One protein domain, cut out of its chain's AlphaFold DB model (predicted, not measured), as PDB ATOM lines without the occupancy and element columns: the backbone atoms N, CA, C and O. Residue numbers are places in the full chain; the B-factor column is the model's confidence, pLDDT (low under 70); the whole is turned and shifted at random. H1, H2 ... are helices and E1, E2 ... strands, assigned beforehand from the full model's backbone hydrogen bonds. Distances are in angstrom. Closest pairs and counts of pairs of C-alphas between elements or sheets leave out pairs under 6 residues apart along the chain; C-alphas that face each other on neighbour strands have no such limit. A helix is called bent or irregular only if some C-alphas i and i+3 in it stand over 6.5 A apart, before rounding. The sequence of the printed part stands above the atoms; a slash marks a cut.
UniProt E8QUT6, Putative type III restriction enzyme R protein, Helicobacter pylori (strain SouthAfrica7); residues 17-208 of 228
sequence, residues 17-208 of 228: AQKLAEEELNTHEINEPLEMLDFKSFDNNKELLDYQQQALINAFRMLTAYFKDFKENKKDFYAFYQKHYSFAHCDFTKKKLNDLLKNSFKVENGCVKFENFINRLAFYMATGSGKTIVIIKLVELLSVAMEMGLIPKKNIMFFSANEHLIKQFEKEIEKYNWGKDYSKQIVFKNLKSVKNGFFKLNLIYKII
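AT A GLANCE: This is residues 17 to 208 of the 228 residues of the protein "Putative type III restriction enzyme R protein" of Helicobacter pylori (strain SouthAfrica7) (UniProt E8QUT6). A small sheet of three parallel strands, E2, E4 and E3, with H8 running along one face and H7 also on it, makes one part; H3 lies next to H7, with H1 and H2 packed on H3. At the other end of the long axis H4 and H6, with H5 and long links, make a looser second part away from the sheet. The printed part has 192 residues with eight named helices and four named strands, in the order H1 H2 E1 H3 H4 H5 H6 H7 E2 H8 E3 E4; the class is mostly helix. The whole is compact, with a radius of gyration of the C-alphas of 18.2 A and spans of 54 by 42 by 35 A.

HOW THE PARTS SIT: E4, residues 202 to 207, is the inner strand, parallel to E2, residues 156 to 160, at 28 degrees, with N 158 and O 204 at 2.8 A, and to E3, residues 187 to 190, at 33 degrees, with N 203 and O 187 at 2.9 A, both within hydrogen-bond range. H8, residues 163 to 177, is on the sheet at a height of 9.0 A and runs along the strands, at 8 degrees to E4 on the local plane. E2, H8 and E3 form a split strand-helix-strand unit, E4 standing between its strands, with a right-handed crossover. With H7, residues 131 to 147, H8 makes two layers, helices on one face of the sheet. H7 and H8 only just touch, with 3 pairs of C-alphas within 8 A, the closest Thr 132 and Phe 169 at 7.1 A. The hub is H3, residues 50 to 69, which only just touches H7, also with 3 pairs, the closest C-alphas being those of Gln 52 and Val 134, 6.3 A apart. H1, residues 17 to 24, touches H3 about perpendicular at 79 degrees, closest at the C-alphas of Ala 21 and Asn 58, 5.1 A. H2, residues 28 to 35, irregular only just, with C-alphas 30 and 33 6.8 A apart, touches H3 at a steep tilt of 58 degrees, closest at the C-alphas of Ile 30 and Arg 61, 6.7 A. H4, residues 74 to 84, touches H6, residues 114 to 117, closest at the C-alphas of Tyr 78 and Glu 115, 5.8 A; H5, residues 99 to 102, touches no helix. E1, residues 41 to 43, pairs with no named strand. Every O i to N i+4 pair is within range in H1, H3, H4, H7 and H8, and 2 of 4 in H2; H5 and H6 are too short for one.

IN THESE COORDINATES: H1 begins at C-alpha 17 (19.805, -7.810, 237.845). H3 is 27.1 A long, H7 24.4 A, H8 20.8 A and E4 16.2 A, E4 ending at C-alpha 207 (8.306, 15.767, 228.933).

THE WHOLE: The two C-alphas farthest apart, Asn 109 and Gly 179, are 55.4 A apart. The printed part has no cut. The links H4 to H5, H5 to H6, H6 to H7 and E3 to E4 are long. Mean pLDDT of the printed part is 81.5; it is under 70 at residues 28 to 30, 88 to 90, 92 to 103 and 193 to 208.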
ATOM      1  N   ALA A  17      20.388  -7.473 239.143       85.06
ATOM      2  CA  ALA A  17      19.805  -7.810 237.845       85.06
ATOM      3  C   ALA A  17      20.872  -8.152 236.791       85.06
ATOM      4  O   ALA A  17      20.632  -9.000 235.941       85.06
ATOM      5  N   GLN A  18      22.047  -7.520 236.860       86.12
ATOM      6  CA  GLN A  18      23.164  -7.850 235.979       86.12
ATOM      7  C   GLN A  18      23.734  -9.229 236.319       86.12
ATOM      8  O   GLN A  18      23.870 -10.050 235.422       86.12
ATOM      9  N   LYS A  19      23.988  -9.509 237.604       88.75
ATOM     10  CA  LYS A  19      24.483 -10.819 238.047       88.75
ATOM     11  C   LYS A  19      23.522 -11.944 237.674       88.75
ATOM     12  O   LYS A  19      23.939 -12.912 237.059       88.75
ATOM     13  N   LEU A  20      22.222 -11.770 237.923       90.25
ATOM     14  CA  LEU A  20      21.196 -12.722 237.486       90.25
ATOM     15  C   LEU A  20      21.254 -12.955 235.967       90.25
ATOM     16  O   LEU A  20      21.198 -14.095 235.521       90.25
ATOM     17  N   ALA A  21      21.399 -11.898 235.165       89.94
ATOM     18  CA  ALA A  21      21.483 -12.022 233.711       89.94
ATOM     19  C   ALA A  21      22.758 -12.736 233.219       89.94
ATOM     20  O   ALA A  21      22.726 -13.421 232.196       89.94
ATOM     21  N   GLU A  22      23.886 -12.536 233.896       89.69
ATOM     22  CA  GLU A  22      25.202 -13.039 233.481       89.69
ATOM     23  C   GLU A  22      25.506 -14.436 234.029       89.69
ATOM     24  O   GLU A  22      26.072 -15.259 233.309       89.69
ATOM     25  N   GLU A  23      25.119 -14.698 235.275       91.00
ATOM     26  CA  GLU A  23      25.471 -15.904 236.029       91.00
ATOM     27  C   GLU A  23      24.336 -16.938 236.011       91.00
ATOM     28  O   GLU A  23      24.606 -18.127 235.885       91.00
ATOM     29  N   GLU A  24      23.072 -16.503 236.078       91.81
ATOM     30  CA  GLU A  24      21.934 -17.409 236.321       91.81
ATOM     31  C   GLU A  24      21.051 -17.635 235.087       91.81
ATOM     32  O   GLU A  24      20.503 -18.717 234.891       91.81
ATOM     33  N   LEU A  25      20.905 -16.617 234.233       89.19
ATOM     34  CA  LEU A  25      20.061 -16.657 233.031       89.19
ATOM     35  C   LEU A  25      20.867 -16.789 231.736       89.19
ATOM     36  O   LEU A  25      20.307 -16.740 230.641       89.19
ATOM     37  N   ASN A  26      22.185 -16.939 231.837       83.69
ATOM     38  CA  ASN A  26      23.048 -17.171 230.689       83.69
ATOM     39  C   ASN A  26      23.044 -18.656 230.299       83.69
ATOM     40  O   ASN A  26      24.054 -19.351 230.400       83.69
ATOM     41  N   THR A  27      21.883 -19.152 229.882       75.94
ATOM     42  CA  THR A  27      21.679 -20.543 229.464       75.94
ATOM     43  C   THR A  27      21.298 -20.602 227.989       75.94
ATOM     44  O   THR A  27      20.708 -19.666 227.445       75.94
ATOM     45  N   HIS A  28      21.618 -21.714 227.319       67.06
ATOM     46  CA  HIS A  28      21.302 -21.889 225.897       67.06
ATOM     47  C   HIS A  28      19.796 -21.746 225.595       67.06
ATOM     48  O   HIS A  28      19.438 -21.135 224.596       67.06
ATOM     49  N   GLU A  29      18.909 -22.200 226.488       66.31
ATOM     50  CA  GLU A  29      17.445 -22.125 226.304       66.31
ATOM     51  C   GLU A  29      16.874 -20.693 226.332       66.31
ATOM     52  O   GLU A  29      15.856 -20.404 225.691       66.31
ATOM     53  N   ILE A  30      17.502 -19.790 227.092       64.75
ATOM     54  CA  ILE A  30      17.129 -18.366 227.147       64.75
ATOM     55  C   ILE A  30      17.793 -17.603 225.997       64.75
ATOM     56  O   ILE A  30      17.212 -16.646 225.483       64.75
ATOM     57  N   ASN A  31      18.988 -18.031 225.579       70.88
ATOM     58  CA  ASN A  31      19.777 -17.376 224.542       70.88
ATOM     59  C   ASN A  31      19.300 -17.693 223.113       70.88
ATOM     60  O   ASN A  31      19.440 -16.823 222.263       70.88
ATOM     61  N   GLU A  32      18.689 -18.849 222.834       76.31
ATOM     62  CA  GLU A  32      18.286 -19.232 221.463       76.31
ATOM     63  C   GLU A  32      17.416 -18.163 220.753       76.31
ATOM     64  O   GLU A  32      17.745 -17.768 219.634       76.31
ATOM     65  N   PRO A  33      16.376 -17.571 221.378       75.25
ATOM     66  CA  PRO A  33      15.651 -16.465 220.750       75.25
ATOM     67  C   PRO A  33      16.456 -15.162 220.647       75.25
ATOM     68  O   PRO A  33      16.153 -14.317 219.807       75.25
ATOM     69  N   LEU A  34      17.449 -14.970 221.520       80.31
ATOM     70  CA  LEU A  34      18.317 -13.790 221.532       80.31
ATOM     71  C   LEU A  34      19.383 -13.856 220.439       80.31
ATOM     72  O   LEU A  34      19.783 -12.810 219.941       80.31
ATOM     73  N   GLU A  35      19.809 -15.050 220.029       81.69
ATOM     74  CA  GLU A  35      20.756 -15.250 218.923       81.69
ATOM     75  C   GLU A  35      20.201 -14.751 217.579       81.69
ATOM     76  O   GLU A  35      20.964 -14.393 216.685       81.69
ATOM     77  N   MET A  36      18.873 -14.657 217.446       84.56
ATOM     78  CA  MET A  36      18.216 -14.073 216.271       84.56
ATOM     79  C   MET A  36      18.224 -12.536 216.269       84.56
ATOM     80  O   MET A  36      17.901 -11.920 215.252       84.56
ATOM     81  N   LEU A  37      18.549 -11.905 217.400       88.62
ATOM     82  CA  LEU A  37      18.588 -10.455 217.527       88.62
ATOM     83  C   LEU A  37      19.984  -9.929 217.192       88.62
ATOM     84  O   LEU A  37      20.986 -10.314 217.793       88.62
ATOM     85  N   ASP A  38      20.047  -8.965 216.280       92.25
ATOM     86  CA  ASP A  38      21.280  -8.237 216.011       92.25
ATOM     87  C   ASP A  38      21.499  -7.154 217.074       92.25
ATOM     88  O   ASP A  38      20.889  -6.084 217.028       92.25
ATOM     89  N   PHE A  39      22.390  -7.421 218.028       92.88
ATOM     90  CA  PHE A  39      22.808  -6.453 219.047       92.88
ATOM     91  C   PHE A  39      23.921  -5.509 218.574       92.88
ATOM     92  O   PHE A  39      24.170  -4.505 219.243       92.88
ATOM     93  N   LYS A  40      24.586  -5.800 217.451       94.94
ATOM     94  CA  LYS A  40      25.834  -5.145 217.051       94.94
ATOM     95  C   LYS A  40      25.601  -3.986 216.096       94.94
ATOM     96  O   LYS A  40      26.082  -2.884 216.363       94.94
ATOM     97  N   SER A  41      24.894  -4.197 214.987       92.75
ATOM     98  CA  SER A  41      24.753  -3.150 213.969       92.75
ATOM     99  C   SER A  41      23.796  -2.054 214.441       92.75
ATOM    100  O   SER A  41      22.802  -2.320 215.112       92.75
ATOM    101  N   PHE A  42      24.083  -0.792 214.114       91.50
ATOM    102  CA  PHE A  42      23.243   0.339 214.522       91.50
ATOM    103  C   PHE A  42      22.683   1.088 213.316       91.50
ATOM    104  O   PHE A  42      21.476   1.077 213.057       91.50
ATOM    105  N   ASP A  43      23.583   1.709 212.564       85.88
ATOM    106  CA  ASP A  43      23.314   2.367 211.294       85.88
ATOM    107  C   ASP A  43      24.373   1.918 210.272       85.88
ATOM    108  O   ASP A  43      25.260   1.129 210.597       85.88
ATOM    109  N   ASN A  44      24.295   2.414 209.038       82.38
ATOM    110  CA  ASN A  44      25.205   2.004 207.960       82.38
ATOM    111  C   ASN A  44      26.695   2.273 208.250       82.38
ATOM    112  O   ASN A  44      27.551   1.743 207.551       82.38
ATOM    113  N   ASN A  45      27.008   3.108 209.244       85.81
ATOM    114  CA  ASN A  45      28.360   3.566 209.549       85.81
ATOM    115  C   ASN A  45      28.798   3.244 210.986       85.81
ATOM    116  O   ASN A  45      29.934   3.553 211.351       85.81
ATOM    117  N   LYS A  46      27.909   2.708 211.831       89.94
ATOM    118  CA  LYS A  46      28.160   2.525 213.263       89.94
ATOM    119  C   LYS A  46      27.718   1.158 213.754       89.94
ATOM    120  O   LYS A  46      26.637   0.669 213.433       89.94
ATOM    121  N   GLU A  47      28.530   0.628 214.652       95.06
ATOM    122  CA  GLU A  47      28.227  -0.540 215.467       95.06
ATOM    123  C   GLU A  47      28.262  -0.156 216.949       95.06
ATOM    124  O   GLU A  47      28.912   0.819 217.345       95.06
ATOM    125  N   LEU A  48      27.546  -0.917 217.772       94.75
ATOM    126  CA  LEU A  48      27.608  -0.792 219.220       94.75
ATOM    127  C   LEU A  48      28.945  -1.316 219.743       94.75
ATOM    128  O   LEU A  48      29.459  -2.337 219.293       94.75
ATOM    129  N   LEU A  49      29.464  -0.649 220.769       93.88
ATOM    130  CA  LEU A  49      30.625  -1.128 221.515       93.88
ATOM    131  C   LEU A  49      30.253  -2.369 222.334       93.88
ATOM    132  O   LEU A  49      29.108  -2.502 222.763       93.88
ATOM    133  N   ASP A  50      31.222  -3.234 222.630       93.81
ATOM    134  CA  ASP A  50      30.973  -4.518 223.306       93.81
ATOM    135  C   ASP A  50      30.198  -4.365 224.622       93.81
ATOM    136  O   ASP A  50      29.249  -5.099 224.885       93.81
ATOM    137  N   TYR A  51      30.512  -3.346 225.428       87.81
ATOM    138  CA  TYR A  51      29.778  -3.094 226.672       87.81
ATOM    139  C   TYR A  51      28.328  -2.635 226.438       87.81
ATOM    140  O   TYR A  51      27.462  -2.880 227.275       87.81
ATOM    141  N   GLN A  52      28.049  -1.950 225.324       90.88
ATOM    142  CA  GLN A  52      26.694  -1.536 224.950       90.88
ATOM    143  C   GLN A  52      25.883  -2.753 224.507       90.88
ATOM    144  O   GLN A  52      24.736  -2.902 224.924       90.88
ATOM    145  N   GLN A  53      26.503  -3.639 223.719       93.44
ATOM    146  CA  GLN A  53      25.916  -4.917 223.321       93.44
ATOM    147  C   GLN A  53      25.609  -5.763 224.561       93.44
ATOM    148  O   GLN A  53      24.467  -6.171 224.752       93.44
ATOM    149  N   GLN A  54      26.581  -5.931 225.464       89.81
ATOM    150  CA  GLN A  54      26.409  -6.724 226.680       89.81
ATOM    151  C   GLN A  54      25.302  -6.173 227.586       89.81
ATOM    152  O   GLN A  54      24.498  -6.936 228.119       89.81
ATOM    153  N   ALA A  55      25.208  -4.847 227.727       89.81
ATOM    154  CA  ALA A  55      24.139  -4.225 228.501       89.81
ATOM    155  C   ALA A  55      22.750  -4.560 227.929       89.81
ATOM    156  O   ALA A  55      21.825  -4.860 228.687       89.81
ATOM    157  N   LEU A  56      22.600  -4.533 226.601       92.56
ATOM    158  CA  LEU A  56      21.352  -4.892 225.931       92.56
ATOM    159  C   LEU A  56      21.058  -6.391 226.034       92.56
ATOM    160  O   LEU A  56      19.931  -6.745 226.368       92.56
ATOM    161  N   ILE A  57      22.054  -7.257 225.832       91.88
ATOM    162  CA  ILE A  57      21.920  -8.713 225.997       91.88
ATOM    163  C   ILE A  57      21.416  -9.037 227.406       91.88
ATOM    164  O   ILE A  57      20.424  -9.748 227.564       91.88
ATOM    165  N   ASN A  58      22.032  -8.452 228.435       90.94
ATOM    166  CA  ASN A  58      21.620  -8.654 229.822       90.94
ATOM    167  C   ASN A  58      20.178  -8.186 230.065       90.94
ATOM    168  O   ASN A  58      19.397  -8.883 230.716       90.94
ATOM    169  N   ALA A  59      19.793  -7.030 229.515       91.94
ATOM    170  CA  ALA A  59      18.421  -6.548 229.619       91.94
ATOM    171  C   ALA A  59      17.424  -7.510 228.957       91.94
ATOM    172  O   ALA A  59      16.362  -7.771 229.521       91.94
ATOM    173  N   PHE A  60      17.781  -8.073 227.803       90.94
ATOM    174  CA  PHE A  60      16.951  -9.027 227.078       90.94
ATOM    175  C   PHE A  60      16.850 -10.392 227.760       90.94
ATOM    176  O   PHE A  60      15.765 -10.963 227.771       90.94
ATOM    177  N   ARG A  61      17.908 -10.885 228.414       90.56
ATOM    178  CA  ARG A  61      17.822 -12.095 229.252       90.56
ATOM    179  C   ARG A  61      16.807 -11.928 230.376       90.56
ATOM    180  O   ARG A  61      15.913 -12.755 230.530       90.56
ATOM    181  N   MET A  62      16.889 -10.816 231.108       90.25
ATOM    182  CA  MET A  62      15.939 -10.503 232.182       90.25
ATOM    183  C   MET A  62      14.509 -10.340 231.655       90.25
ATOM    184  O   MET A  62      13.554 -10.801 232.281       90.25
ATOM    185  N   LEU A  63      14.358  -9.680 230.503       90.56
ATOM    186  CA  LEU A  63      13.075  -9.460 229.845       90.56
ATOM    187  C   LEU A  63      12.422 -10.784 229.430       90.56
ATOM    188  O   LEU A  63      11.267 -11.029 229.775       90.56
ATOM    189  N   THR A  64      13.168 -11.635 228.723       88.00
ATOM    190  CA  THR A  64      12.701 -12.945 228.264       88.00
ATOM    191  C   THR A  64      12.348 -13.831 229.446       88.00
ATOM    192  O   THR A  64      11.247 -14.373 229.459       88.00
ATOM    193  N   ALA A  65      13.197 -13.907 230.474       89.75
ATOM    194  CA  ALA A  65      12.894 -14.685 231.672       89.75
ATOM    195  C   ALA A  65      11.574 -14.230 232.317       89.75
ATOM    196  O   ALA A  65      10.691 -15.044 232.590       89.75
ATOM    197  N   TYR A  66      11.384 -12.916 232.499       91.62
ATOM    198  CA  TYR A  66      10.168 -12.375 233.113       91.62
ATOM    199  C   TYR A  66       8.885 -12.742 232.347       91.62
ATOM    200  O   TYR A  66       7.884 -13.113 232.966       91.62
ATOM    201  N   PHE A  67       8.896 -12.649 231.013       89.06
ATOM    202  CA  PHE A  67       7.711 -12.930 230.196       89.06
ATOM    203  C   PHE A  67       7.505 -14.424 229.909       89.06
ATOM    204  O   PHE A  67       6.371 -14.894 229.985       89.06
ATOM    205  N   LYS A  68       8.569 -15.172 229.604       87.44
ATOM    206  CA  LYS A  68       8.511 -16.587 229.200       87.44
ATOM    207  C   LYS A  68       8.438 -17.521 230.407       87.44
ATOM    208  O   LYS A  68       7.496 -18.305 230.518       87.44
ATOM    209  N   ASP A  69       9.393 -17.401 231.324       89.94
ATOM    210  CA  ASP A  69       9.592 -18.382 232.396       89.94
ATOM    211  C   ASP A  69       8.699 -18.062 233.597       89.94
ATOM    212  O   ASP A  69       7.986 -18.925 234.110       89.94
ATOM    213  N   PHE A  70       8.663 -16.787 233.993       91.50
ATOM    214  CA  PHE A  70       7.857 -16.321 235.125       91.50
ATOM    215  C   PHE A  70       6.438 -15.898 234.737       91.50
ATOM    216  O   PHE A  70       5.631 -15.620 235.623       91.50
ATOM    217  N   LYS A  71       6.101 -15.852 233.439       92.56
ATOM    218  CA  LYS A  71       4.749 -15.528 232.934       92.56
ATOM    219  C   LYS A  71       4.181 -14.244 233.544       92.56
ATOM    220  O   LYS A  71       3.031 -14.193 233.977       92.56
ATOM    221  N   GLU A  72       5.028 -13.220 233.638       91.19
ATOM    222  CA  GLU A  72       4.723 -11.914 234.232       91.19
ATOM    223  C   GLU A  72       4.433 -11.937 235.751       91.19
ATOM    224  O   GLU A  72       4.092 -10.899 236.336       91.19
ATOM    225  N   ASN A  73       4.619 -13.076 236.429       93.75
ATOM    226  CA  ASN A  73       4.410 -13.209 237.867       93.75
ATOM    227  C   ASN A  73       5.538 -12.521 238.649       93.75
ATOM    228  O   ASN A  73       6.639 -13.046 238.822       93.75
ATOM    229  N   LYS A  74       5.240 -11.328 239.173       90.06
ATOM    230  CA  LYS A  74       6.193 -10.537 239.962       90.06
ATOM    231  C   LYS A  74       6.609 -11.212 241.263       90.06
ATOM    232  O   LYS A  74       7.731 -10.991 241.700       90.06
ATOM    233  N   LYS A  75       5.737 -12.017 241.870       91.94
ATOM    234  CA  LYS A  75       6.030 -12.706 243.126       91.94
ATOM    235  C   LYS A  75       7.082 -13.786 242.913       91.94
ATOM    236  O   LYS A  75       8.072 -13.814 243.637       91.94
ATOM    237  N   ASP A  76       6.900 -14.612 241.888       94.56
ATOM    238  CA  ASP A  76       7.843 -15.686 241.559       94.56
ATOM    239  C   ASP A  76       9.168 -15.103 241.054       94.56
ATOM    240  O   ASP A  76      10.239 -15.545 241.464       94.56
ATOM    241  N   PHE A  77       9.105 -14.036 240.250       92.06
ATOM    242  CA  PHE A  77      10.302 -13.326 239.807       92.06
ATOM    243  C   PHE A  77      11.054 -12.678 240.977       92.06
ATOM    244  O   PHE A  77      12.276 -12.743 241.052       92.06
ATOM    245  N   TYR A  78      10.344 -12.099 241.946       91.00
ATOM    246  CA  TYR A  78      10.962 -11.559 243.156       91.00
ATOM    247  C   TYR A  78      11.569 -12.657 244.039       91.00
ATOM    248  O   TYR A  78      12.676 -12.485 244.549       91.00
ATOM    249  N   ALA A  79      10.900 -13.806 244.165       92.31
ATOM    250  CA  ALA A  79      11.440 -14.970 244.863       92.31
ATOM    251  C   ALA A  79      12.716 -15.501 244.189       92.31
ATOM    252  O   ALA A  79      13.655 -15.882 244.884       92.31
ATOM    253  N   PHE A  80      12.795 -15.466 242.854       92.31
ATOM    254  CA  PHE A  80      14.015 -15.797 242.115       92.31
ATOM    255  C   PHE A  80      15.181 -14.872 242.489       92.31
ATOM    256  O   PHE A  80      16.253 -15.362 242.830       92.31
ATOM    257  N   TYR A  81      14.964 -13.554 242.556       90.50
ATOM    258  CA  TYR A  81      16.003 -12.627 243.032       90.50
ATOM    259  C   TYR A  81      16.478 -12.989 244.444       90.50
ATOM    260  O   TYR A  81      17.679 -13.076 244.683       90.50
ATOM    261  N   GLN A  82      15.537 -13.223 245.365       88.94
ATOM    262  CA  GLN A  82      15.832 -13.533 246.768       88.94
ATOM    263  C   GLN A  82      16.537 -14.880 246.958       88.94
ATOM    264  O   GLN A  82      17.305 -15.037 247.904       88.94
ATOM    265  N   LYS A  83      16.271 -15.853 246.079       92.56
ATOM    266  CA  LYS A  83      16.902 -17.175 246.114       92.56
ATOM    267  C   LYS A  83      18.400 -17.096 245.813       92.56
ATOM    268  O   LYS A  83      19.167 -17.829 246.428       92.56
ATOM    269  N   HIS A  84      18.796 -16.242 244.870       90.12
ATOM    270  CA  HIS A  84      20.175 -16.175 244.380       90.12
ATOM    271  C   HIS A  84      21.010 -15.108 245.093       90.12
ATOM    272  O   HIS A  84      22.183 -15.339 245.385       90.12
ATOM    273  N   TYR A  85      20.420 -13.958 245.435       86.06
ATOM    274  CA  TYR A  85      21.161 -12.864 246.056       86.06
ATOM    275  C   TYR A  85      20.382 -12.212 247.199       86.06
ATOM    276  O   TYR A  85      19.185 -11.936 247.105       86.06
ATOM    277  N   SER A  86      21.098 -11.895 248.278       78.12
ATOM    278  CA  SER A  86      20.585 -11.045 249.351       78.12
ATOM    279  C   SER A  86      20.698  -9.575 248.960       78.12
ATOM    280  O   SER A  86      21.693  -9.154 248.372       78.12
ATOM    281  N   PHE A  87      19.694  -8.781 249.325       72.38
ATOM    282  CA  PHE A  87      19.695  -7.336 249.129       72.38
ATOM    283  C   PHE A  87      18.820  -6.631 250.151       72.38
ATOM    284  O   PHE A  87      17.908  -7.221 250.738       72.38
ATOM    285  N   ALA A  88      19.108  -5.348 250.366       65.75
ATOM    286  CA  ALA A  88      18.360  -4.518 251.295       65.75
ATOM    287  C   ALA A  88      16.853  -4.547 250.985       65.75
ATOM    288  O   ALA A  88      16.441  -4.503 249.827       65.75
ATOM    289  N   HIS A  89      16.015  -4.559 252.027       66.56
ATOM    290  CA  HIS A  89      14.572  -4.374 251.864       66.56
ATOM    291  C   HIS A  89      14.303  -3.002 251.228       66.56
ATOM    292  O   HIS A  89      14.377  -1.962 251.883       66.56
ATOM    293  N   CYS A  90      13.995  -3.001 249.932       67.25
ATOM    294  CA  CYS A  90      13.742  -1.797 249.141       67.25
ATOM    295  C   CYS A  90      12.268  -1.359 249.169       67.25
ATOM    296  O   CYS A  90      11.783  -0.730 248.224       67.25
ATOM    297  N   ASP A  91      11.537  -1.691 250.234       75.19
ATOM    298  CA  ASP A  91      10.134  -1.316 250.350       75.19
ATOM    299  C   ASP A  91       9.972   0.200 250.553       75.19
ATOM    300  O   ASP A  91      10.718   0.867 251.281       75.19
ATOM    301  N   PHE A  92       8.956   0.774 249.911       69.06
ATOM    302  CA  PHE A  92       8.688   2.208 249.967       69.06
ATOM    303  C   PHE A  92       7.776   2.551 251.146       69.06
ATOM    304  O   PHE A  92       6.563   2.340 251.089       69.06
ATOM    305  N   THR A  93       8.344   3.145 252.196       68.69
ATOM    306  CA  THR A  93       7.609   3.539 253.410       68.69
ATOM    307  C   THR A  93       6.810   4.840 253.244       68.69
ATOM    308  O   THR A  93       7.143   5.697 252.423       68.69
ATOM    309  N   LYS A  94       5.778   5.035 254.083       62.06
ATOM    310  CA  LYS A  94       4.874   6.208 254.136       62.06
ATOM    311  C   LYS A  94       5.555   7.575 253.951       62.06
ATOM    312  O   LYS A  94       5.054   8.381 253.173       62.06
ATOM    313  N   LYS A  95       6.700   7.837 254.602       62.09
ATOM    314  CA  LYS A  95       7.438   9.122 254.481       62.09
ATOM    315  C   LYS A  95       7.932   9.389 253.055       62.09
ATOM    316  O   LYS A  95       8.100  10.531 252.645       62.09
ATOM    317  N   LYS A  96       8.157   8.320 252.293       59.53
ATOM    318  CA  LYS A  96       8.628   8.324 250.914       59.53
ATOM    319  C   LYS A  96       7.540   7.866 249.950       59.53
ATOM    320  O   LYS A  96       7.897   7.477 248.849       59.53
ATOM    321  N   LEU A  97       6.244   7.973 250.246       62.47
ATOM    322  CA  LEU A  97       5.198   7.596 249.286       62.47
ATOM    323  C   LEU A  97       4.483   8.828 248.725       62.47
ATOM    324  O   LEU A  97       4.114   9.731 249.462       62.47
ATOM    325  N   ASN A  98       4.363   8.897 247.402       66.69
ATOM    326  CA  ASN A  98       3.635   9.968 246.722       66.69
ATOM    327  C   ASN A  98       2.130   9.673 246.739       66.69
ATOM    328  O   ASN A  98       1.758   8.501 246.688       66.69
ATOM    329  N   ASP A  99       1.257  10.676 246.732       67.56
ATOM    330  CA  ASP A  99      -0.190  10.427 246.759       67.56
ATOM    331  C   ASP A  99      -0.686   9.671 245.524       67.56
ATOM    332  O   ASP A  99      -1.535   8.791 245.633       67.56
ATOM    333  N   LEU A 100      -0.089   9.892 244.353       63.62
ATOM    334  CA  LEU A 100      -0.482   9.135 243.159       63.62
ATOM    335  C   LEU A 100       0.007   7.676 243.175       63.62
ATOM    336  O   LEU A 100      -0.541   6.842 242.452       63.62
ATOM    337  N   LEU A 101       1.001   7.348 244.008       63.25
ATOM    338  CA  LEU A 101       1.435   5.965 244.208       63.25
ATOM    339  C   LEU A 101       0.450   5.168 245.047       63.25
ATOM    340  O   LEU A 101       0.227   3.996 244.752       63.25
ATOM    341  N   LYS A 102      -0.169   5.815 246.039       65.44
ATOM    342  CA  LYS A 102      -1.182   5.193 246.902       65.44
ATOM    343  C   LYS A 102      -2.356   4.643 246.096       65.44
ATOM    344  O   LYS A 102      -2.883   3.596 246.434       65.44
ATOM    345  N   ASN A 103      -2.713   5.318 245.005       69.00
ATOM    346  CA  ASN A 103      -3.832   4.914 244.153       69.00
ATOM    347  C   ASN A 103      -3.455   3.850 243.108       69.00
ATOM    348  O   ASN A 103      -4.342   3.300 242.468       69.00
ATOM    349  N   SER A 104      -2.158   3.592 242.901       71.38
ATOM    350  CA  SER A 104      -1.669   2.691 241.844       71.38
ATOM    351  C   SER A 104      -1.142   1.357 242.382       71.38
ATOM    352  O   SER A 104      -0.992   0.411 241.616       71.38
ATOM    353  N   PHE A 105      -0.836   1.274 243.681       75.44
ATOM    354  CA  PHE A 105      -0.260   0.088 244.312       75.44
ATOM    355  C   PHE A 105      -0.958  -0.228 245.628       75.44
ATOM    356  O   PHE A 105      -1.362   0.672 246.364       75.44
ATOM    357  N   LYS A 106      -1.032  -1.519 245.958       75.12
ATOM    358  CA  LYS A 106      -1.522  -1.966 247.260       75.12
ATOM    359  C   LYS A 106      -0.533  -1.535 248.346       75.12
ATOM    360  O   LYS A 106       0.641  -1.901 248.303       75.12
ATOM    361  N   VAL A 107      -1.012  -0.750 249.306       75.12
ATOM    362  CA  VAL A 107      -0.231  -0.301 250.464       75.12
ATOM    363  C   VAL A 107      -0.566  -1.202 251.652       75.12
ATOM    364  O   VAL A 107      -1.694  -1.192 252.134       75.12
ATOM    365  N   GLU A 108       0.413  -1.957 252.147       75.12
ATOM    366  CA  GLU A 108       0.278  -2.830 253.321       75.12
ATOM    367  C   GLU A 108       1.129  -2.254 254.460       75.12
ATOM    368  O   GLU A 108       2.294  -1.921 254.259       75.12
ATOM    369  N   ASN A 109       0.549  -2.054 255.647       73.62
ATOM    370  CA  ASN A 109       1.225  -1.447 256.810       73.62
ATOM    371  C   ASN A 109       1.896  -0.085 256.530       73.62
ATOM    372  O   ASN A 109       2.887   0.293 257.151       73.62
ATOM    373  N   GLY A 110       1.351   0.692 255.587       71.81
ATOM    374  CA  GLY A 110       1.947   1.968 255.182       71.81
ATOM    375  C   GLY A 110       3.217   1.824 254.338       71.81
ATOM    376  O   GLY A 110       3.996   2.775 254.258       71.81
ATOM    377  N   CYS A 111       3.417   0.663 253.721       76.19
ATOM    378  CA  CYS A 111       4.548   0.355 252.867       76.19
ATOM    379  C   CYS A 111       4.078  -0.205 251.516       76.19
ATOM    380  O   CYS A 111       3.082  -0.927 251.447       76.19
ATOM    381  N   VAL A 112       4.789   0.121 250.436       80.88
ATOM    382  CA  VAL A 112       4.635  -0.567 249.146       80.88
ATOM    383  C   VAL A 112       5.808  -1.517 248.974       80.88
ATOM    384  O   VAL A 112       6.955  -1.073 248.918       80.88
ATOM    385  N   LYS A 113       5.497  -2.812 248.873       82.25
ATOM    386  CA  LYS A 113       6.488  -3.879 248.706       82.25
ATOM    387  C   LYS A 113       7.279  -3.716 247.415       82.25
ATOM    388  O   LYS A 113       6.687  -3.413 246.373       82.25
ATOM    389  N   PHE A 114       8.584  -3.971 247.478       82.06
ATOM    390  CA  PHE A 114       9.489  -3.887 246.334       82.06
ATOM    391  C   PHE A 114       9.120  -4.849 245.198       82.06
ATOM    392  O   PHE A 114       9.334  -4.515 244.035       82.06
ATOM    393  N   GLU A 115       8.461  -5.970 245.506       85.38
ATOM    394  CA  GLU A 115       7.854  -6.889 244.528       85.38
ATOM    395  C   GLU A 115       7.057  -6.149 243.437       85.38
ATOM    396  O   GLU A 115       7.105  -6.499 242.263       85.38
ATOM    397  N   ASN A 116       6.381  -5.046 243.772       82.81
ATOM    398  CA  ASN A 116       5.618  -4.271 242.791       82.81
ATOM    399  C   ASN A 116       6.485  -3.608 241.707       82.81
ATOM    400  O   ASN A 116       5.975  -3.249 240.639       82.81
ATOM    401  N   PHE A 117       7.775  -3.434 241.987       82.31
ATOM    402  CA  PHE A 117       8.754  -2.717 241.177       82.31
ATOM    403  C   PHE A 117       9.833  -3.626 240.585       82.31
ATOM    404  O   PHE A 117      10.671  -3.120 239.846       82.31
ATOM    405  N   ILE A 118       9.800  -4.931 240.872       85.19
ATOM    406  CA  ILE A 118      10.841  -5.884 240.462       85.19
ATOM    407  C   ILE A 118      10.998  -5.998 238.941       85.19
ATOM    408  O   ILE A 118      12.086  -6.233 238.436       85.19
ATOM    409  N   ASN A 119       9.924  -5.752 238.190       85.62
ATOM    410  CA  ASN A 119       9.911  -5.787 236.729       85.62
ATOM    411  C   ASN A 119      10.455  -4.488 236.097       85.62
ATOM    412  O   ASN A 119       9.931  -3.998 235.094       85.62
ATOM    413  N   ARG A 120      11.465  -3.879 236.724       85.94
ATOM    414  CA  ARG A 120      12.133  -2.659 236.261       85.94
ATOM    415  C   ARG A 120      13.624  -2.914 236.156       85.94
ATOM    416  O   ARG A 120      14.227  -3.485 237.057       85.94
ATOM    417  N   LEU A 121      14.208  -2.418 235.076       83.69
ATOM    418  CA  LEU A 121      15.643  -2.443 234.831       83.69
ATOM    419  C   LEU A 121      16.140  -1.012 234.663       83.69
ATOM    420  O   LEU A 121      15.387  -0.136 234.229       83.69
ATOM    421  N   ALA A 122      17.400  -0.784 235.014       83.81
ATOM    422  CA  ALA A 122      18.063   0.501 234.868       83.81
ATOM    423  C   ALA A 122      19.451   0.297 234.259       83.81
ATOM    424  O   ALA A 122      20.171  -0.626 234.635       83.81
ATOM    425  N   PHE A 123      19.829   1.191 233.347       81.94
ATOM    426  CA  PHE A 123      21.166   1.238 232.769       81.94
ATOM    427  C   PHE A 123      21.975   2.310 233.495       81.94
ATOM    428  O   PHE A 123      21.726   3.503 233.326       81.94
ATOM    429  N   TYR A 124      22.948   1.899 234.307       82.50
ATOM    430  CA  TYR A 124      23.836   2.830 234.998       82.50
ATOM    431  C   TYR A 124      25.111   3.041 234.177       82.50
ATOM    432  O   TYR A 124      26.009   2.205 234.182       82.50
ATOM    433  N   MET A 125      25.175   4.146 233.426       79.75
ATOM    434  CA  MET A 125      26.266   4.404 232.477       79.75
ATOM    435  C   MET A 125      26.803   5.835 232.583       79.75
ATOM    436  O   MET A 125      26.034   6.802 232.669       79.75
ATOM    437  N   ALA A 126      28.129   5.987 232.477       79.38
ATOM    438  CA  ALA A 126      28.816   7.280 232.532       79.38
ATOM    439  C   ALA A 126      28.318   8.267 231.457       79.38
ATOM    440  O   ALA A 126      27.801   7.882 230.400       79.38
ATOM    441  N   THR A 127      28.448   9.571 231.692       80.00
ATOM    442  CA  THR A 127      28.208  10.582 230.647       80.00
ATOM    443  C   THR A 127      29.211  10.395 229.506       80.00
ATOM    444  O   THR A 127      30.368  10.085 229.753       80.00
ATOM    445  N   GLY A 128      28.761  10.517 228.254       81.88
ATOM    446  CA  GLY A 128      29.604  10.275 227.073       81.88
ATOM    447  C   GLY A 128      29.715   8.811 226.620       81.88
ATOM    448  O   GLY A 128      30.194   8.566 225.523       81.88
ATOM    449  N   SER A 129      29.188   7.840 227.375       79.88
ATOM    450  CA  SER A 129      29.187   6.400 227.009       79.88
ATOM    451  C   SER A 129      28.191   6.000 225.902       79.88
ATOM    452  O   SER A 129      27.907   4.824 225.689       79.88
ATOM    453  N   GLY A 130      27.582   6.968 225.214       87.38
ATOM    454  CA  GLY A 130      26.640   6.675 224.130       87.38
ATOM    455  C   GLY A 130      25.278   6.121 224.575       87.38
ATOM    456  O   GLY A 130      24.653   5.393 223.814       87.38
ATOM    457  N   LYS A 131      24.769   6.491 225.762       89.00
ATOM    458  CA  LYS A 131      23.420   6.093 226.241       89.00
ATOM    459  C   LYS A 131      22.309   6.266 225.197       89.00
ATOM    460  O   LYS A 131      21.426   5.425 225.102       89.00
ATOM    461  N   THR A 132      22.359   7.331 224.396       90.12
ATOM    462  CA  THR A 132      21.383   7.571 223.322       90.12
ATOM    463  C   THR A 132      21.353   6.439 222.294       90.12
ATOM    464  O   THR A 132      20.274   5.991 221.925       90.12
ATOM    465  N   ILE A 133      22.524   5.938 221.887       91.88
ATOM    466  CA  ILE A 133      22.659   4.814 220.946       91.88
ATOM    467  C   ILE A 133      22.047   3.554 221.563       91.88
ATOM    468  O   ILE A 133      21.244   2.887 220.918       91.88
ATOM    469  N   VAL A 134      22.349   3.284 222.838       90.81
ATOM    470  CA  VAL A 134      21.777   2.150 223.583       90.81
ATOM    471  C   VAL A 134      20.250   2.224 223.625       90.81
ATOM    472  O   VAL A 134      19.592   1.229 223.353       90.81
ATOM    473  N   ILE A 135      19.671   3.394 223.915       91.00
ATOM    474  CA  ILE A 135      18.210   3.570 223.974       91.00
ATOM    475  C   ILE A 135      17.572   3.348 222.598       91.00
ATOM    476  O   ILE A 135      16.574   2.640 222.503       91.00
ATOM    477  N   ILE A 136      18.132   3.930 221.532       91.81
ATOM    478  CA  ILE A 136      17.603   3.754 220.170       91.81
ATOM    479  C   ILE A 136      17.662   2.275 219.769       91.81
ATOM    480  O   ILE A 136      16.662   1.725 219.305       91.81
ATOM    481  N   LYS A 137      18.796   1.610 220.020       93.12
ATOM    482  CA  LYS A 137      18.961   0.185 219.718       93.12
ATOM    483  C   LYS A 137      18.015  -0.689 220.540       93.12
ATOM    484  O   LYS A 137      17.442  -1.637 220.019       93.12
ATOM    485  N   LEU A 138      17.780  -0.345 221.803       93.81
ATOM    486  CA  LEU A 138      16.810  -1.036 222.646       93.81
ATOM    487  C   LEU A 138      15.386  -0.931 222.090       93.81
ATOM    488  O   LEU A 138      14.660  -1.917 222.098       93.81
ATOM    489  N   VAL A 139      14.984   0.233 221.572       91.00
ATOM    490  CA  VAL A 139      13.665   0.409 220.939       91.00
ATOM    491  C   VAL A 139      13.521  -0.468 219.692       91.00
ATOM    492  O   VAL A 139      12.478  -1.098 219.523       91.00
ATOM    493  N   GLU A 140      14.558  -0.552 218.853       90.44
ATOM    494  CA  GLU A 140      14.595  -1.479 217.712       90.44
ATOM    495  C   GLU A 140      14.436  -2.933 218.169       90.44
ATOM    496  O   GLU A 140      13.526  -3.627 217.718       90.44
ATOM    497  N   LEU A 141      15.277  -3.381 219.103       91.75
ATOM    498  CA  LEU A 141      15.269  -4.761 219.587       91.75
ATOM    499  C   LEU A 141      13.925  -5.137 220.226       91.75
ATOM    500  O   LEU A 141      13.427  -6.241 220.021       91.75
ATOM    501  N   LEU A 142      13.306  -4.215 220.973       90.62
ATOM    502  CA  LEU A 142      11.976  -4.426 221.550       90.62
ATOM    503  C   LEU A 142      10.917  -4.593 220.455       90.62
ATOM    504  O   LEU A 142      10.036  -5.434 220.606       90.62
ATOM    505  N   SER A 143      11.014  -3.842 219.351       88.00
ATOM    506  CA  SER A 143      10.134  -4.020 218.189       88.00
ATOM    507  C   SER A 143      10.246  -5.426 217.619       88.00
ATOM    508  O   SER A 143       9.237  -6.108 217.453       88.00
ATOM    509  N   VAL A 144      11.477  -5.868 217.357       89.31
ATOM    510  CA  VAL A 144      11.744  -7.182 216.762       89.31
ATOM    511  C   VAL A 144      11.262  -8.291 217.698       89.31
ATOM    512  O   VAL A 144      10.533  -9.184 217.277       89.31
ATOM    513  N   ALA A 145      11.546  -8.189 218.998       88.56
ATOM    514  CA  ALA A 145      11.077  -9.156 219.988       88.56
ATOM    515  C   ALA A 145       9.542  -9.204 220.111       88.56
ATOM    516  O   ALA A 145       8.972 -10.279 220.311       88.56
ATOM    517  N   MET A 146       8.853  -8.067 219.965       87.06
ATOM    518  CA  MET A 146       7.386  -8.013 219.899       87.06
ATOM    519  C   MET A 146       6.831  -8.663 218.626       87.06
ATOM    520  O   MET A 146       5.760  -9.275 218.660       87.06
ATOM    521  N   GLU A 147       7.519  -8.521 217.494       87.62
ATOM    522  CA  GLU A 147       7.139  -9.139 216.219       87.62
ATOM    523  C   GLU A 147       7.344 -10.654 216.233       87.62
ATOM    524  O   GLU A 147       6.454 -11.383 215.800       87.62
ATOM    525  N   MET A 148       8.448 -11.113 216.823       87.94
ATOM    526  CA  MET A 148       8.763 -12.527 217.046       87.94
ATOM    527  C   MET A 148       7.878 -13.193 218.114       87.94
ATOM    528  O   MET A 148       7.923 -14.408 218.279       87.94
ATOM    529  N   GLY A 149       7.088 -12.418 218.865       86.94
ATOM    530  CA  GLY A 149       6.239 -12.938 219.940       86.94
ATOM    531  C   GLY A 149       6.998 -13.329 221.213       86.94
ATOM    532  O   GLY A 149       6.424 -14.003 222.065       86.94
ATOM    533  N   LEU A 150       8.253 -12.891 221.369       85.25
ATOM    534  CA  LEU A 150       9.051 -13.113 222.585       85.25
ATOM    535  C   LEU A 150       8.513 -12.311 223.768       85.25
ATOM    536  O   LEU A 150       8.589 -12.748 224.914       85.25
ATOM    537  N   ILE A 151       7.965 -11.131 223.480       86.94
ATOM    538  CA  ILE A 151       7.333 -10.256 224.465       86.94
ATOM    539  C   ILE A 151       5.985  -9.742 223.945       86.94
ATOM    540  O   ILE A 151       5.766  -9.671 222.732       86.94
ATOM    541  N   PRO A 152       5.065  -9.330 224.835       86.88
ATOM    542  CA  PRO A 152       3.774  -8.795 224.422       86.88
ATOM    543  C   PRO A 152       3.907  -7.520 223.579       86.88
ATOM    544  O   PRO A 152       4.633  -6.594 223.942       86.88
ATOM    545  N   LYS A 153       3.113  -7.419 222.507       84.75
ATOM    546  CA  LYS A 153       2.995  -6.197 221.695       84.75
ATOM    547  C   LYS A 153       2.420  -5.055 222.538       84.75
ATOM    548  O   LYS A 153       1.268  -5.121 222.981       84.75
ATOM    549  N   LYS A 154       3.224  -4.015 222.771       82.69
ATOM    550  CA  LYS A 154       2.889  -2.823 223.569       82.69
ATOM    551  C   LYS A 154       3.496  -1.575 222.940       82.69
ATOM    552  O   LYS A 154       4.488  -1.655 222.226       82.69
ATOM    553  N   ASN A 155       2.929  -0.414 223.252       78.00
ATOM    554  CA  ASN A 155       3.589   0.844 222.921       78.00
ATOM    555  C   ASN A 155       4.783   1.068 223.846       78.00
ATOM    556  O   ASN A 155       4.766   0.659 225.011       78.00
ATOM    557  N   ILE A 156       5.791   1.765 223.328       82.94
ATOM    558  CA  ILE A 156       6.970   2.158 224.095       82.94
ATOM    559  C   ILE A 156       6.849   3.647 224.402       82.94
ATOM    560  O   ILE A 156       6.688   4.469 223.493       82.94
ATOM    561  N   MET A 157       6.918   3.990 225.689       83.00
ATOM    562  CA  MET A 157       6.864   5.371 226.150       83.00
ATOM    563  C   MET A 157       8.260   5.857 226.548       83.00
ATOM    564  O   MET A 157       8.948   5.228 227.343       83.00
ATOM    565  N   PHE A 158       8.664   7.004 226.011       81.81
ATOM    566  CA  PHE A 158       9.930   7.666 226.296       81.81
ATOM    567  C   PHE A 158       9.707   8.920 227.142       81.81
ATOM    568  O   PHE A 158       8.907   9.797 226.806       81.81
ATOM    569  N   PHE A 159      10.441   9.046 228.238       80.31
ATOM    570  CA  PHE A 159      10.375  10.224 229.094       80.31
ATOM    571  C   PHE A 159      11.674  11.010 229.032       80.31
ATOM    572  O   PHE A 159      12.755  10.433 229.016       80.31
ATOM    573  N   SER A 160      11.565  12.337 229.033       80.62
ATOM    574  CA  SER A 160      12.726  13.220 229.108       80.62
ATOM    575  C   SER A 160      12.460  14.422 230.005       80.62
ATOM    576  O   SER A 160      11.313  14.844 230.165       80.62
ATOM    577  N   ALA A 161      13.521  14.982 230.583       76.50
ATOM    578  CA  ALA A 161      13.434  16.080 231.544       76.50
ATOM    579  C   ALA A 161      13.100  17.438 230.899       76.50
ATOM    580  O   ALA A 161      12.574  18.331 231.560       76.50
ATOM    581  N   ASN A 162      13.427  17.633 229.617       81.56
ATOM    582  CA  ASN A 162      13.180  18.897 228.925       81.56
ATOM    583  C   ASN A 162      13.063  18.730 227.400       81.56
ATOM    584  O   ASN A 162      13.449  17.711 226.831       81.56
ATOM    585  N   GLU A 163      12.544  19.768 226.739       84.44
ATOM    586  CA  GLU A 163      12.355  19.805 225.281       84.44
ATOM    587  C   GLU A 163      13.660  19.718 224.492       84.44
ATOM    588  O   GLU A 163      13.681  19.168 223.393       84.44
ATOM    589  N   HIS A 164      14.754  20.257 225.025       85.81
ATOM    590  CA  HIS A 164      16.033  20.251 224.326       85.81
ATOM    591  C   HIS A 164      16.572  18.823 224.163       85.81
ATOM    592  O   HIS A 164      16.994  18.448 223.072       85.81
ATOM    593  N   LEU A 165      16.486  18.003 225.213       84.50
ATOM    594  CA  LEU A 165      16.857  16.587 225.173       84.50
ATOM    595  C   LEU A 165      15.960  15.785 224.221       84.50
ATOM    596  O   LEU A 165      16.465  14.940 223.486       84.50
ATOM    597  N   ILE A 166      14.656  16.081 224.181       85.69
ATOM    598  CA  ILE A 166      13.731  15.498 223.192       85.69
ATOM    599  C   ILE A 166      14.193  15.818 221.768       85.69
ATOM    600  O   ILE A 166      14.337  14.903 220.965       85.69
ATOM    601  N   LYS A 167      14.487  17.089 221.465       88.62
ATOM    602  CA  LYS A 167      14.950  17.512 220.133       88.62
ATOM    603  C   LYS A 167      16.296  16.892 219.756       88.62
ATOM    604  O   LYS A 167      16.519  16.567 218.595       88.62
ATOM    605  N   GLN A 168      17.212  16.738 220.714       87.75
ATOM    606  CA  GLN A 168      18.476  16.036 220.478       87.75
ATOM    607  C   GLN A 168      18.240  14.566 220.133       87.75
ATOM    608  O   GLN A 168      18.832  14.056 219.189       87.75
ATOM    609  N   PHE A 169      17.359  13.903 220.876       89.38
ATOM    610  CA  PHE A 169      17.024  12.505 220.650       89.38
ATOM    611  C   PHE A 169      16.309  12.285 219.308       89.38
ATOM    612  O   PHE A 169      16.643  11.356 218.581       89.38
ATOM    613  N   GLU A 170      15.393  13.184 218.937       90.06
ATOM    614  CA  GLU A 170      14.706  13.180 217.640       90.06
ATOM    615  C   GLU A 170      15.697  13.252 216.469       90.06
ATOM    616  O   GLU A 170      15.627  12.428 215.562       90.06
ATOM    617  N   LYS A 171      16.702  14.138 216.541       92.12
ATOM    618  CA  LYS A 171      17.776  14.214 215.533       92.12
ATOM    619  C   LYS A 171      18.599  12.930 215.430       92.12
ATOM    620  O   LYS A 171      19.028  12.559 214.339       92.12
ATOM    621  N   GLU A 172      18.865  12.258 216.548       90.94
ATOM    622  CA  GLU A 172      19.575  10.975 216.520       90.94
ATOM    623  C   GLU A 172      18.704   9.859 215.921       90.94
ATOM    624  O   GLU A 172      19.225   9.028 215.178       90.94
ATOM    625  N   ILE A 173      17.383   9.881 216.143       91.38
ATOM    626  CA  ILE A 173      16.440   8.981 215.459       91.38
ATOM    627  C   ILE A 173      16.408   9.251 213.951       91.38
ATOM    628  O   ILE A 173      16.428   8.301 213.176       91.38
ATOM    629  N   GLU A 174      16.388  10.512 213.514       91.62
ATOM    630  CA  GLU A 174      16.425  10.860 212.084       91.62
ATOM    631  C   GLU A 174      17.675  10.298 211.397       91.62
ATOM    632  O   GLU A 174      17.571   9.674 210.341       91.62
ATOM    633  N   LYS A 175      18.849  10.453 212.023       91.75
ATOM    634  CA  LYS A 175      20.106   9.869 211.527       91.75
ATOM    635  C   LYS A 175      20.049   8.348 211.484       91.75
ATOM    636  O   LYS A 175      20.478   7.754 210.504       91.75
ATOM    637  N   TYR A 176      19.529   7.726 212.537       91.12
ATOM    638  CA  TYR A 176      19.403   6.275 212.623       91.12
ATOM    639  C   TYR A 176      18.435   5.710 211.569       91.12
ATOM    640  O   TYR A 176      18.697   4.667 210.979       91.12
ATOM    641  N   ASN A 177      17.330   6.406 211.296       90.69
ATOM    642  CA  ASN A 177      16.346   6.018 210.284       90.69
ATOM    643  C   ASN A 177      16.850   6.212 208.845       90.69
ATOM    644  O   ASN A 177      16.230   5.699 207.910       90.69
ATOM    645  N   TRP A 178      17.941   6.959 208.649       90.62
ATOM    646  CA  TRP A 178      18.468   7.267 207.326       90.62
ATOM    647  C   TRP A 178      18.848   5.993 206.567       90.62
ATOM    648  O   TRP A 178      19.668   5.197 207.017       90.62
ATOM    649  N   GLY A 179      18.257   5.805 205.387       81.62
ATOM    650  CA  GLY A 179      18.498   4.628 204.550       81.62
ATOM    651  C   GLY A 179      17.796   3.345 205.011       81.62
ATOM    652  O   GLY A 179      17.998   2.312 204.381       81.62
ATOM    653  N   LYS A 180      16.961   3.387 206.063       84.50
ATOM    654  CA  LYS A 180      16.133   2.244 206.481       84.50
ATOM    655  C   LYS A 180      14.790   2.225 205.755       84.50
ATOM    656  O   LYS A 180      14.180   3.275 205.529       84.50
ATOM    657  N   ASP A 181      14.289   1.019 205.489       82.81
ATOM    658  CA  ASP A 181      12.926   0.798 204.997       82.81
ATOM    659  C   ASP A 181      11.901   1.489 205.901       82.81
ATOM    660  O   ASP A 181      11.987   1.420 207.127       82.81
ATOM    661  N   TYR A 182      10.865   2.089 205.311       76.75
ATOM    662  CA  TYR A 182       9.842   2.833 206.057       76.75
ATOM    663  C   TYR A 182       9.108   2.000 207.128       76.75
ATOM    664  O   TYR A 182       8.571   2.555 208.093       76.75
ATOM    665  N   SER A 183       9.054   0.674 206.970       74.25
ATOM    666  CA  SER A 183       8.494  -0.256 207.961       74.25
ATOM    667  C   SER A 183       9.391  -0.445 209.187       74.25
ATOM    668  O   SER A 183       8.865  -0.689 210.267       74.25
ATOM    669  N   LYS A 184      10.709  -0.273 209.038       76.62
ATOM    670  CA  LYS A 184      11.731  -0.459 210.083       76.62
ATOM    671  C   LYS A 184      12.130   0.845 210.784       76.62
ATOM    672  O   LYS A 184      12.951   0.832 211.696       76.62
ATOM    673  N   GLN A 185      11.584   1.980 210.349       85.88
ATOM    674  CA  GLN A 185      11.879   3.283 210.941       85.88
ATOM    675  C   GLN A 185      11.170   3.470 212.286       85.88
ATOM    676  O   GLN A 185       9.974   3.197 212.422       85.88
ATOM    677  N   ILE A 186      11.894   4.026 213.259       86.44
ATOM    678  CA  ILE A 186      11.335   4.434 214.549       86.44
ATOM    679  C   ILE A 186      10.591   5.751 214.354       86.44
ATOM    680  O   ILE A 186      11.188   6.759 213.971       86.44
ATOM    681  N   VAL A 187       9.292   5.769 214.649       82.81
ATOM    682  CA  VAL A 187       8.489   6.993 214.562       82.81
ATOM    683  C   VAL A 187       8.360   7.615 215.948       82.81
ATOM    684  O   VAL A 187       7.679   7.073 216.820       82.81
ATOM    685  N   PHE A 188       8.997   8.767 216.153       81.25
ATOM    686  CA  PHE A 188       8.961   9.491 217.421       81.25
ATOM    687  C   PHE A 188       7.757  10.440 217.466       81.25
ATOM    688  O   PHE A 188       7.661  11.369 216.667       81.25
ATOM    689  N   LYS A 189       6.794  10.201 218.365       77.69
ATOM    690  CA  LYS A 189       5.547  10.986 218.444       77.69
ATOM    691  C   LYS A 189       5.325  11.575 219.822       77.69
ATOM    692  O   LYS A 189       5.497  10.907 220.832       77.69
ATOM    693  N   ASN A 190       4.843  12.812 219.863       76.94
ATOM    694  CA  ASN A 190       4.397  13.419 221.108       76.94
ATOM    695  C   ASN A 190       3.123  12.728 221.608       76.94
ATOM    696  O   ASN A 190       2.182  12.546 220.839       76.94
ATOM    697  N   LEU A 191       3.035  12.424 222.904       74.69
ATOM    698  CA  LEU A 191       1.832  11.828 223.496       74.69
ATOM    699  C   LEU A 191       0.546  12.616 223.181       74.69
ATOM    700  O   LEU A 191      -0.502  12.012 222.971       74.69
ATOM    701  N   LYS A 192       0.612  13.952 223.102       74.31
ATOM    702  CA  LYS A 192      -0.554  14.805 222.802       74.31
ATOM    703  C   LYS A 192      -1.107  14.612 221.386       74.31
ATOM    704  O   LYS A 192      -2.271  14.930 221.160       74.31
ATOM    705  N   SER A 193      -0.298  14.146 220.433       69.38
ATOM    706  CA  SER A 193      -0.722  13.968 219.037       69.38
ATOM    707  C   SER A 193      -1.244  12.561 218.732       69.38
ATOM    708  O   SER A 193      -1.752  12.324 217.636       69.38
ATOM    709  N   VAL A 194      -1.164  11.631 219.689       66.88
ATOM    710  CA  VAL A 194      -1.636  10.254 219.518       66.88
ATOM    711  C   VAL A 194      -3.158  10.202 219.701       66.88
ATOM    712  O   VAL A 194      -3.669  10.302 220.814       66.88
ATOM    713  N   LYS A 195      -3.894  10.042 218.596       55.16
ATOM    714  CA  LYS A 195      -5.331   9.715 218.583       55.16
ATOM    715  C   LYS A 195      -5.457   8.194 218.417       55.16
ATOM    716  O   LYS A 195      -4.785   7.641 217.555       55.16
ATOM    717  N   ASN A 196      -6.240   7.529 219.272       48.88
ATOM    718  CA  ASN A 196      -6.335   6.061 219.392       48.88
ATOM    719  C   ASN A 196      -6.286   5.302 218.047       48.88
ATOM    720  O   ASN A 196      -7.081   5.576 217.153       48.88
ATOM    721  N   GLY A 197      -5.381   4.318 217.947       44.78
ATOM    722  CA  GLY A 197      -5.194   3.443 216.781       44.78
ATOM    723  C   GLY A 197      -3.720   3.050 216.626       44.78
ATOM    724  O   GLY A 197      -2.908   3.856 216.181       44.78
ATOM    725  N   PHE A 198      -3.349   1.832 217.034       43.69
ATOM    726  CA  PHE A 198      -1.948   1.397 217.156       43.69
ATOM    727  C   PHE A 198      -1.642   0.169 216.300       43.69
ATOM    728  O   PHE A 198      -2.134  -0.892 216.647       43.69
ATOM    729  N   PHE A 199      -0.784   0.295 215.272       46.47
ATOM    730  CA  PHE A 199      -0.087  -0.829 214.599       46.47
ATOM    731  C   PHE A 199       1.202  -0.384 213.851       46.47
ATOM    732  O   PHE A 199       1.447  -0.784 212.718       46.47
ATOM    733  N   LYS A 200       2.046   0.473 214.447       50.09
ATOM    734  CA  LYS A 200       3.402   0.774 213.923       50.09
ATOM    735  C   LYS A 200       4.375   1.018 215.083       50.09
ATOM    736  O   LYS A 200       3.894   1.392 216.155       50.09
ATOM    737  N   LEU A 201       5.690   0.853 214.877       50.84
ATOM    738  CA  LEU A 201       6.741   1.148 215.867       50.84
ATOM    739  C   LEU A 201       6.754   2.647 216.217       50.84
ATOM    740  O   LEU A 201       7.494   3.451 215.649       50.84
ATOM    741  N   ASN A 202       5.858   3.037 217.121       55.44
ATOM    742  CA  ASN A 202       5.740   4.396 217.618       55.44
ATOM    743  C   ASN A 202       6.426   4.459 218.981       55.44
ATOM    744  O   ASN A 202       5.983   3.818 219.935       55.44
ATOM    745  N   LEU A 203       7.471   5.271 219.066       55.66
ATOM    746  CA  LEU A 203       8.055   5.679 220.330       55.66
ATOM    747  C   LEU A 203       7.348   6.963 220.769       55.66
ATOM    748  O   LEU A 203       7.505   8.020 220.154       55.66
ATOM    749  N   ILE A 204       6.509   6.855 221.795       62.94
ATOM    750  CA  ILE A 204       5.656   7.954 222.253       62.94
ATOM    751  C   ILE A 204       6.381   8.694 223.363       62.94
ATOM    752  O   ILE A 204       6.725   8.075 224.362       62.94
ATOM    753  N   TYR A 205       6.579  10.003 223.253       62.22
ATOM    754  CA  TYR A 205       7.291  10.753 224.284       62.22
ATOM    755  C   TYR A 205       6.424  11.709 225.099       62.22
ATOM    756  O   TYR A 205       5.432  12.273 224.620       62.22
ATOM    757  N   LYS A 206       6.853  11.938 226.346       53.88
ATOM    758  CA  LYS A 206       6.319  12.964 227.248       53.88
ATOM    759  C   LYS A 206       7.450  13.646 228.021       53.88
ATOM    760  O   LYS A 206       8.365  12.994 228.516       53.88
ATOM    761  N   ILE A 207       7.355  14.966 228.156       49.09
ATOM    762  CA  ILE A 207       8.306  15.767 228.933       49.09
ATOM    763  C   ILE A 207       7.852  15.821 230.385       49.09
ATOM    764  O   ILE A 207       6.689  16.114 230.668       49.09
ATOM    765  N   ILE A 208       8.778  15.546 231.296       53.12
ATOM    766  CA  ILE A 208       8.593  15.669 232.738       53.12
ATOM    767  C   ILE A 208       9.403  16.897 233.168       53.12
ATOM    768  O   ILE A 208      10.614  16.806 233.324       53.12
TER     769      ILE A 208